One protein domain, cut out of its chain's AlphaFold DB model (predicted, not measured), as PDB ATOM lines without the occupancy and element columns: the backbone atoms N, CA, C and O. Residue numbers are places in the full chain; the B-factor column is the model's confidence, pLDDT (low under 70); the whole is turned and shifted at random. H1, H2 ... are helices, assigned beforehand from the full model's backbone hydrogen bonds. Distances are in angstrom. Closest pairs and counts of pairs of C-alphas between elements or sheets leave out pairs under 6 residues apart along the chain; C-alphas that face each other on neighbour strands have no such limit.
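AT A GLANCE: This is residues 329 to 399 of the 422 residues of an uncharacterized protein of Caenorhabditis nigoni (UniProt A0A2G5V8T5). With little regular structure, this is a flat body of winding loops with H1 along one edge and short H2 at another; residues 389 to 399, of which 389 to 397 belong to H3, stick out as an arm. The 71 printed residues include three named helices, H1, H2, H3 in order, and no named strand; the class is all helix, with only 26 residues in helices. It is only just compact, close to loose, with a radius of gyration of the C-alphas of 13.2 A and spans of 41 by 26 by 14 A.

HOW THE PARTS SIT: H1, residues 329 to 337, is apart from H2, residues 366 to 370, and H3, residues 386 to 397. H2 only just touches H3, at residues 387 to 388 alone, with 3 C-alpha pairs within 8 A; the closest, Lys 367 and Gly 388, are 6.5 A apart. O i to N i+4 pairs are within hydrogen-bond range throughout H1 and H2, and in 5 of 8 in H3.

IN THESE COORDINATES: H1 spans 12.3 A from C-alpha 329 at (55.918, 29.894, 78.733), H2 6.2 A, and H3 17.1 A to C-alpha 397 at (50.941, 39.717, 94.041).

THE WHOLE: The printed part has no cut. Both links are long, 28 and 15 residues. pLDDT is under 70 at residues 376 to 378 and 389 to 399.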
ATOM      1  N   PRO A 329      54.792  30.463  79.475       94.62
ATOM      2  CA  PRO A 329      55.918  29.894  78.733       94.62
ATOM      3  C   PRO A 329      56.481  28.623  79.385       94.62
ATOM      4  O   PRO A 329      56.833  27.668  78.691       94.62
ATOM      5  N   ARG A 330      56.507  28.564  80.727       95.44
ATOM      6  CA  ARG A 330      56.941  27.369  81.468       95.44
ATOM      7  C   ARG A 330      55.963  26.211  81.286       95.44
ATOM      8  O   ARG A 330      56.405  25.079  81.098       95.44
ATOM      9  N   ARG A 331      54.652  26.482  81.297       94.94
ATOM     10  CA  ARG A 331      53.618  25.471  81.022       94.94
ATOM     11  C   ARG A 331      53.739  24.922  79.606       94.94
ATOM     12  O   ARG A 331      53.738  23.708  79.452       94.94
ATOM     13  N   ILE A 332      53.897  25.786  78.600       94.31
ATOM     14  CA  ILE A 332      54.060  25.376  77.195       94.31
ATOM     15  C   ILE A 332      55.316  24.515  77.034       94.31
ATOM     16  O   ILE A 332      55.244  23.431  76.458       94.31
ATOM     17  N   ARG A 333      56.456  24.936  77.602       95.62
ATOM     18  CA  ARG A 333      57.698  24.146  77.568       95.62
ATOM     19  C   ARG A 333      57.510  22.781  78.232       95.62
ATOM     20  O   ARG A 333      57.894  21.764  77.665       95.62
ATOM     21  N   ARG A 334      56.865  22.731  79.404       96.69
ATOM     22  CA  ARG A 334      56.592  21.464  80.097       96.69
ATOM     23  C   ARG A 334      55.631  20.568  79.315       96.69
ATOM     24  O   ARG A 334      55.849  19.363  79.280       96.69
ATOM     25  N   ALA A 335      54.610  21.142  78.685       95.25
ATOM     26  CA  ALA A 335      53.680  20.417  77.829       95.25
ATOM     27  C   ALA A 335      54.398  19.803  76.622       95.25
ATOM     28  O   ALA A 335      54.235  18.613  76.379       95.25
ATOM     29  N   ARG A 336      55.271  20.562  75.942       94.75
ATOM     30  CA  ARG A 336      56.113  20.052  74.846       94.75
ATOM     31  C   ARG A 336      57.006  18.897  75.302       94.75
ATOM     32  O   ARG A 336      56.990  17.847  74.674       94.75
ATOM     33  N   ASN A 337      57.680  19.034  76.445       95.62
ATOM     34  CA  ASN A 337      58.529  17.969  76.997       95.62
ATOM     35  C   ASN A 337      57.742  16.703  77.374       95.62
ATOM     36  O   ASN A 337      58.311  15.620  77.449       95.62
ATOM     37  N   ARG A 338      56.437  16.835  77.633       95.25
ATOM     38  CA  ARG A 338      55.525  15.720  77.919       95.25
ATOM     39  C   ARG A 338      54.741  15.243  76.706       95.25
ATOM     40  O   ARG A 338      53.857  14.411  76.862       95.25
ATOM     41  N   SER A 339      55.052  15.767  75.524       95.25
ATOM     42  CA  SER A 339      54.326  15.486  74.287       95.25
ATOM     43  C   SER A 339      52.818  15.712  74.461       95.25
ATOM     44  O   SER A 339      52.004  14.890  74.073       95.25
ATOM     45  N   LEU A 340      52.435  16.818  75.106       95.38
ATOM     46  CA  LEU A 340      51.044  17.237  75.273       95.38
ATOM     47  C   LEU A 340      50.687  18.295  74.225       95.38
ATOM     48  O   LEU A 340      51.434  19.251  74.003       95.38
ATOM     49  N   CYS A 341      49.518  18.149  73.613       94.44
ATOM     50  CA  CYS A 341      48.929  19.134  72.724       94.44
ATOM     51  C   CYS A 341      48.506  20.375  73.517       94.44
ATOM     52  O   CYS A 341      47.774  20.291  74.508       94.44
ATOM     53  N   THR A 342      48.947  21.549  73.071       93.31
ATOM     54  CA  THR A 342      48.623  22.822  73.723       93.31
ATOM     55  C   THR A 342      47.168  23.235  73.518       93.31
ATOM     56  O   THR A 342      46.673  24.030  74.307       93.31
ATOM     57  N   ALA A 343      46.459  22.684  72.527       92.56
ATOM     58  CA  ALA A 343      45.049  22.986  72.272       92.56
ATOM     59  C   ALA A 343      44.089  22.201  73.187       92.56
ATOM     60  O   ALA A 343      43.149  22.776  73.726       92.56
ATOM     61  N   CYS A 344      44.349  20.910  73.429       93.31
ATOM     62  CA  CYS A 344      43.407  20.016  74.122       93.31
ATOM     63  C   CYS A 344      43.972  19.285  75.355       93.31
ATOM     64  O   CYS A 344      43.227  18.561  76.015       93.31
ATOM     65  N   LEU A 345      45.266  19.433  75.674       93.25
ATOM     66  CA  LEU A 345      45.973  18.681  76.729       93.25
ATOM     67  C   LEU A 345      46.011  17.147  76.549       93.25
ATOM     68  O   LEU A 345      46.344  16.437  77.502       93.25
ATOM     69  N   GLN A 346      45.706  16.622  75.362       94.38
ATOM     70  CA  GLN A 346      45.910  15.204  75.038       94.38
ATOM     71  C   GLN A 346      47.357  14.938  74.608       94.38
ATOM     72  O   GLN A 346      48.065  15.864  74.210       94.38
ATOM     73  N   TYR A 347      47.809  13.687  74.711       94.25
ATOM     74  CA  TYR A 347      49.133  13.299  74.229       94.25
ATOM     75  C   TYR A 347      49.193  13.360  72.698       94.25
ATOM     76  O   TYR A 347      48.200  13.110  72.020       94.25
ATOM     77  N   LYS A 348      50.354  13.733  72.171       92.88
ATOM     78  CA  LYS A 348      50.655  13.859  70.747       92.88
ATOM     79  C   LYS A 348      52.021  13.256  70.446       92.88
ATOM     80  O   LYS A 348      52.839  13.098  71.352       92.88
ATOM     81  N   ASP A 349      52.285  13.017  69.171       89.81
ATOM     82  CA  ASP A 349      53.614  12.635  68.711       89.81
ATOM     83  C   ASP A 349      54.598  13.804  68.814       89.81
ATOM     84  O   ASP A 349      54.231  14.980  68.749       89.81
ATOM     85  N   ARG A 350      55.882  13.480  69.002       84.62
ATOM     86  CA  ARG A 350      56.939  14.486  69.209       84.62
ATOM     87  C   ARG A 350      57.188  15.371  67.985       84.62
ATOM     88  O   ARG A 350      57.699  16.473  68.150       84.62
ATOM     89  N   SER A 351      56.846  14.896  66.788       83.12
ATOM     90  CA  SER A 351      57.122  15.565  65.511       83.12
ATOM     91  C   SER A 351      56.119  16.661  65.149       83.12
ATOM     92  O   SER A 351      56.415  17.489  64.294       83.12
ATOM     93  N   SER A 352      54.947  16.699  65.786       83.62
ATOM     94  CA  SER A 352      53.856  17.603  65.421       83.62
ATOM     95  C   SER A 352      53.507  18.571  66.553       83.62
ATOM     96  O   SER A 352      53.673  18.294  67.745       83.62
ATOM     97  N   GLU A 353      53.014  19.765  66.211       80.19
ATOM     98  CA  GLU A 353      52.537  20.719  67.220       80.19
ATOM     99  C   GLU A 353      51.184  20.306  67.826       80.19
ATOM    100  O   GLU A 353      50.931  20.575  69.007       80.19
ATOM    101  N   GLN A 354      50.377  19.564  67.070       85.50
ATOM    102  CA  GLN A 354      49.055  19.057  67.434       85.50
ATOM    103  C   GLN A 354      48.970  17.562  67.112       85.50
ATOM    104  O   GLN A 354      49.608  17.105  66.171       85.50
ATOM    105  N   HIS A 355      48.183  16.797  67.875       88.19
ATOM    106  CA  HIS A 355      47.919  15.400  67.510       88.19
ATOM    107  C   HIS A 355      46.993  15.325  66.287       88.19
ATOM    108  O   HIS A 355      46.185  16.228  66.053       88.19
ATOM    109  N   ILE A 356      47.077  14.221  65.543       86.56
ATOM    110  CA  ILE A 356      46.180  13.939  64.417       86.56
ATOM    111  C   ILE A 356      44.730  13.911  64.936       86.56
ATOM    112  O   ILE A 356      44.450  13.326  65.985       86.56
ATOM    113  N   GLY A 357      43.819  14.600  64.241       87.94
ATOM    114  CA  GLY A 357      42.401  14.669  64.621       87.94
ATOM    115  C   GLY A 357      42.103  15.544  65.844       87.94
ATOM    116  O   GLY A 357      41.144  15.283  66.571       87.94
ATOM    117  N   CYS A 358      42.914  16.571  66.122       89.81
ATOM    118  CA  CYS A 358      42.644  17.481  67.234       89.81
ATOM    119  C   CYS A 358      41.337  18.263  67.030       89.81
ATOM    120  O   CYS A 358      41.293  19.255  66.306       89.81
ATOM    121  N   THR A 359      40.279  17.860  67.739       86.81
ATOM    122  CA  THR A 359      38.970  18.541  67.737       86.81
ATOM    123  C   THR A 359      39.009  19.929  68.373       86.81
ATOM    124  O   THR A 359      38.069  20.703  68.229       86.81
ATOM    125  N   ALA A 360      40.099  20.264  69.071       84.25
ATOM    126  CA  ALA A 360      40.314  21.586  69.652       84.25
ATOM    127  C   ALA A 360      40.959  22.587  68.681       84.25
ATOM    128  O   ALA A 360      41.230  23.725  69.067       84.25
ATOM    129  N   THR A 361      41.217  22.188  67.436       81.69
ATOM    130  CA  THR A 361      41.705  23.099  66.395       81.69
ATOM    131  C   THR A 361      40.602  24.098  66.044       81.69
ATOM    132  O   THR A 361      39.485  23.698  65.737       81.69
ATOM    133  N   GLY A 362      40.887  25.398  66.130       79.25
ATOM    134  CA  GLY A 362      39.897  26.463  65.923       79.25
ATOM    135  C   GLY A 362      39.058  26.804  67.160       79.25
ATOM    136  O   GLY A 362      38.295  27.771  67.127       79.25
ATOM    137  N   LEU A 363      39.201  26.064  68.270       82.69
ATOM    138  CA  LEU A 363      38.514  26.379  69.521       82.69
ATOM    139  C   LEU A 363      39.314  27.384  70.350       82.69
ATOM    140  O   LEU A 363      40.500  27.209  70.631       82.69
ATOM    141  N   ARG A 364      38.612  28.421  70.806       85.50
ATOM    142  CA  ARG A 364      39.146  29.460  71.689       85.50
ATOM    143  C   ARG A 364      38.822  29.123  73.139       85.50
ATOM    144  O   ARG A 364      37.742  28.619  73.442       85.50
ATOM    145  N   CYS A 365      39.725  29.440  74.064       89.12
ATOM    146  CA  CYS A 365      39.377  29.370  75.482       89.12
ATOM    147  C   CYS A 365      38.376  30.484  75.853       89.12
ATOM    148  O   CYS A 365      38.385  31.547  75.232       89.12
ATOM    149  N   ALA A 366      37.561  30.270  76.894       87.62
ATOM    150  CA  ALA A 366      36.520  31.217  77.320       87.62
ATOM    151  C   ALA A 366      37.036  32.663  77.472       87.62
ATOM    152  O   ALA A 366      36.458  33.584  76.909       87.62
ATOM    153  N   LYS A 367      38.207  32.851  78.100       88.56
ATOM    154  CA  LYS A 367      38.822  34.179  78.287       88.56
ATOM    155  C   LYS A 367      39.207  34.866  76.967       88.56
ATOM    156  O   LYS A 367      39.165  36.085  76.869       88.56
ATOM    157  N   CYS A 368      39.614  34.107  75.948       88.50
ATOM    158  CA  CYS A 368      39.926  34.671  74.631       88.50
ATOM    159  C   CYS A 368      38.663  34.998  73.828       88.50
ATOM    160  O   CYS A 368      38.695  35.936  73.034       88.50
ATOM    161  N   ILE A 369      37.577  34.246  74.042       87.50
ATOM    162  CA  ILE A 369      36.257  34.550  73.476       87.50
ATOM    163  C   ILE A 369      35.736  35.861  74.067       87.50
ATOM    164  O   ILE A 369      35.366  36.750  73.311       87.50
ATOM    165  N   GLU A 370      35.795  36.009  75.394       89.31
ATOM    166  CA  GLU A 370      35.341  37.208  76.116       89.31
ATOM    167  C   GLU A 370      36.034  38.496  75.647       89.31
ATOM    168  O   GLU A 370      35.411  39.549  75.600       89.31
ATOM    169  N   ILE A 371      37.314  38.421  75.268       87.62
ATOM    170  CA  ILE A 371      38.112  39.590  74.852       87.62
ATOM    171  C   ILE A 371      38.037  39.824  73.333       87.62
ATOM    172  O   ILE A 371      38.597  40.788  72.820       87.62
ATOM    173  N   GLY A 372      37.345  38.958  72.586       87.12
ATOM    174  CA  GLY A 372      37.186  39.115  71.141       87.12
ATOM    175  C   GLY A 372      38.474  38.889  70.343       87.12
ATOM    176  O   GLY A 372      38.613  39.411  69.240       87.12
ATOM    177  N   LEU A 373      39.427  38.107  70.864       84.69
ATOM    178  CA  LEU A 373      40.662  37.801  70.134       84.69
ATOM    179  C   LEU A 373      40.376  36.892  68.927       84.69
ATOM    180  O   LEU A 373      39.557  35.966  69.001       84.69
ATOM    181  N   SER A 374      41.070  37.144  67.815       80.31
ATOM    182  CA  SER A 374      40.908  36.385  66.572       80.31
ATOM    183  C   SER A 374      41.346  34.920  66.722       80.31
ATOM    184  O   SER A 374      42.205  34.569  67.542       80.31
ATOM    185  N   VAL A 375      40.742  34.041  65.918       70.06
ATOM    186  CA  VAL A 375      40.958  32.580  65.963       70.06
ATOM    187  C   VAL A 375      42.404  32.208  65.614       70.06
ATOM    188  O   VAL A 375      42.969  31.299  66.218       70.06
ATOM    189  N   SER A 376      43.042  32.964  64.714       65.38
ATOM    190  CA  SER A 376      44.427  32.734  64.275       65.38
ATOM    191  C   SER A 376      45.458  32.860  65.402       65.38
ATOM    192  O   SER A 376      46.531  32.269  65.321       65.38
ATOM    193  N   VAL A 377      45.129  33.571  66.483       66.00
ATOM    194  CA  VAL A 377      46.031  33.821  67.618       66.00
ATOM    195  C   VAL A 377      45.744  32.873  68.800       66.00
ATOM    196  O   VAL A 377      46.491  32.846  69.778       66.00
ATOM    197  N   THR A 378      44.661  32.077  68.764       67.12
ATOM    198  CA  THR A 378      44.046  31.550  70.003       67.12
ATOM    199  C   THR A 378      43.690  30.057  70.032       67.12
ATOM    200  O   THR A 378      42.834  29.651  70.815       67.12
ATOM    201  N   ASN A 379      44.432  29.206  69.316       83.06
ATOM    202  CA  ASN A 379      44.317  27.741  69.430       83.06
ATOM    203  C   ASN A 379      45.055  27.186  70.665       83.06
ATOM    204  O   ASN A 379      46.134  26.595  70.559       83.06
ATOM    205  N   HIS A 380      44.502  27.395  71.861       90.25
ATOM    206  CA  HIS A 380      45.096  26.895  73.103       90.25
ATOM    207  C   HIS A 380      44.063  26.514  74.170       90.25
ATOM    208  O   HIS A 380      43.031  27.158  74.354       90.25
ATOM    209  N   HIS A 381      44.402  25.502  74.967       92.44
ATOM    210  CA  HIS A 381      43.687  25.147  76.185       92.44
ATOM    211  C   HIS A 381      43.820  26.277  77.219       92.44
ATOM    212  O   HIS A 381      44.874  26.906  77.322       92.44
ATOM    213  N   SER A 382      42.808  26.480  78.070       91.31
ATOM    214  CA  SER A 382      42.778  27.543  79.098       91.31
ATOM    215  C   SER A 382      44.031  27.607  79.989       91.31
ATOM    216  O   SER A 382      44.447  28.680  80.419       91.31
ATOM    217  N   ALA A 383      44.681  26.463  80.213       91.56
ATOM    218  CA  ALA A 383      45.933  26.341  80.965       91.56
ATOM    219  C   ALA A 383      47.124  27.093  80.342       91.56
ATOM    220  O   ALA A 383      48.054  27.448  81.069       91.56
ATOM    221  N   PHE A 384      47.098  27.336  79.032       93.31
ATOM    222  CA  PHE A 384      48.141  28.033  78.278       93.31
ATOM    223  C   PHE A 384      47.694  29.420  77.802       93.31
ATOM    224  O   PHE A 384      48.367  30.021  76.973       93.31
ATOM    225  N   CYS A 385      46.574  29.938  78.319       91.75
ATOM    226  CA  CYS A 385      46.071  31.245  77.922       91.75
ATOM    227  C   CYS A 385      46.956  32.379  78.472       91.75
ATOM    228  O   CYS A 385      47.053  32.524  79.697       91.75
ATOM    229  N   PRO A 386      47.560  33.222  77.609       86.56
ATOM    230  CA  PRO A 386      48.390  34.346  78.050       86.56
ATOM    231  C   PRO A 386      47.578  35.382  78.833       86.56
ATOM    232  O   PRO A 386      48.053  35.916  79.834       86.56
ATOM    233  N   VAL A 387      46.321  35.598  78.440       85.44
ATOM    234  CA  VAL A 387      45.419  36.541  79.109       85.44
ATOM    235  C   VAL A 387      45.020  36.037  80.498       85.44
ATOM    236  O   VAL A 387      44.993  36.795  81.468       85.44
ATOM    237  N   GLY A 388      44.761  34.732  80.624       73.38
ATOM    238  CA  GLY A 388      44.276  34.146  81.867       73.38
ATOM    239  C   GLY A 388      45.241  34.280  83.037       73.38
ATOM    240  O   GLY A 388      44.795  34.542  84.152       73.38
ATOM    241  N   ASN A 389      46.543  34.175  82.780       63.12
ATOM    242  CA  ASN A 389      47.561  34.259  83.822       63.12
ATOM    243  C   ASN A 389      47.850  35.693  84.292       63.12
ATOM    244  O   ASN A 389      48.284  35.870  85.433       63.12
ATOM    245  N   ALA A 390      47.612  36.716  83.467       56.72
ATOM    246  CA  ALA A 390      47.885  38.108  83.833       56.72
ATOM    247  C   ALA A 390      46.942  38.615  84.941       56.72
ATOM    248  O   ALA A 390      47.371  39.330  85.853       56.72
ATOM    249  N   VAL A 391      45.676  38.192  84.904       52.53
ATOM    250  CA  VAL A 391      44.650  38.592  85.881       52.53
ATOM    251  C   VAL A 391      44.868  37.891  87.230       52.53
ATOM    252  O   VAL A 391      44.868  38.540  88.280       52.53
ATOM    253  N   ASP A 392      45.182  36.594  87.209       52.41
ATOM    254  CA  ASP A 392      45.411  35.806  88.430       52.41
ATOM    255  C   ASP A 392      46.761  36.139  89.096       52.41
ATOM    256  O   ASP A 392      46.894  36.122  90.325       52.41
ATOM    257  N   SER A 393      47.768  36.539  88.312       48.09
ATOM    258  CA  SER A 393      49.074  36.946  88.846       48.09
ATOM    259  C   SER A 393      49.026  38.279  89.594       48.09
ATOM    260  O   SER A 393      49.672  38.406  90.637       48.09
ATOM    261  N   LYS A 394      48.209  39.240  89.137       50.38
ATOM    262  CA  LYS A 394      47.994  40.519  89.839       50.38
ATOM    263  C   LYS A 394      47.226  40.338  91.155       50.38
ATOM    264  O   LYS A 394      47.590  40.967  92.149       50.38
ATOM    265  N   ARG A 395      46.230  39.440  91.204       51.34
ATOM    266  CA  ARG A 395      45.480  39.126  92.440       51.34
ATOM    267  C   ARG A 395      46.359  38.495  93.523       51.34
ATOM    268  O   ARG A 395      46.235  38.846  94.690       51.34
ATOM    269  N   PHE A 396      47.289  37.620  93.142       48.66
ATOM    270  CA  PHE A 396      48.211  36.992  94.095       48.66
ATOM    271  C   PHE A 396      49.379  37.894  94.519       48.66
ATOM    272  O   PHE A 396      49.837  37.785  95.655       48.66
ATOM    273  N   ASN A 397      49.864  38.796  93.657       46.88
ATOM    274  CA  ASN A 397      50.941  39.717  94.041       46.88
ATOM    275  C   ASN A 397      50.479  40.810  95.017       46.88
ATOM    276  O   ASN A 397      51.280  41.239  95.840       46.88
ATOM    277  N   ARG A 398      49.192  41.189  95.029       49.81
ATOM    278  CA  ARG A 398      48.660  42.124  96.041       49.81
ATOM    279  C   ARG A 398      48.559  41.534  97.458       49.81
ATOM    280  O   ARG A 398      48.445  42.297  98.405       49.81
ATOM    281  N   LYS A 399      48.668  40.208  97.630       43.88
ATOM    282  CA  LYS A 399      48.738  39.542  98.950       43.88
ATOM    283  C   LYS A 399      50.164  39.186  99.403       43.88
ATOM    284  O   LYS A 399      50.326  38.550 100.436       43.88
TER     285      LYS A 399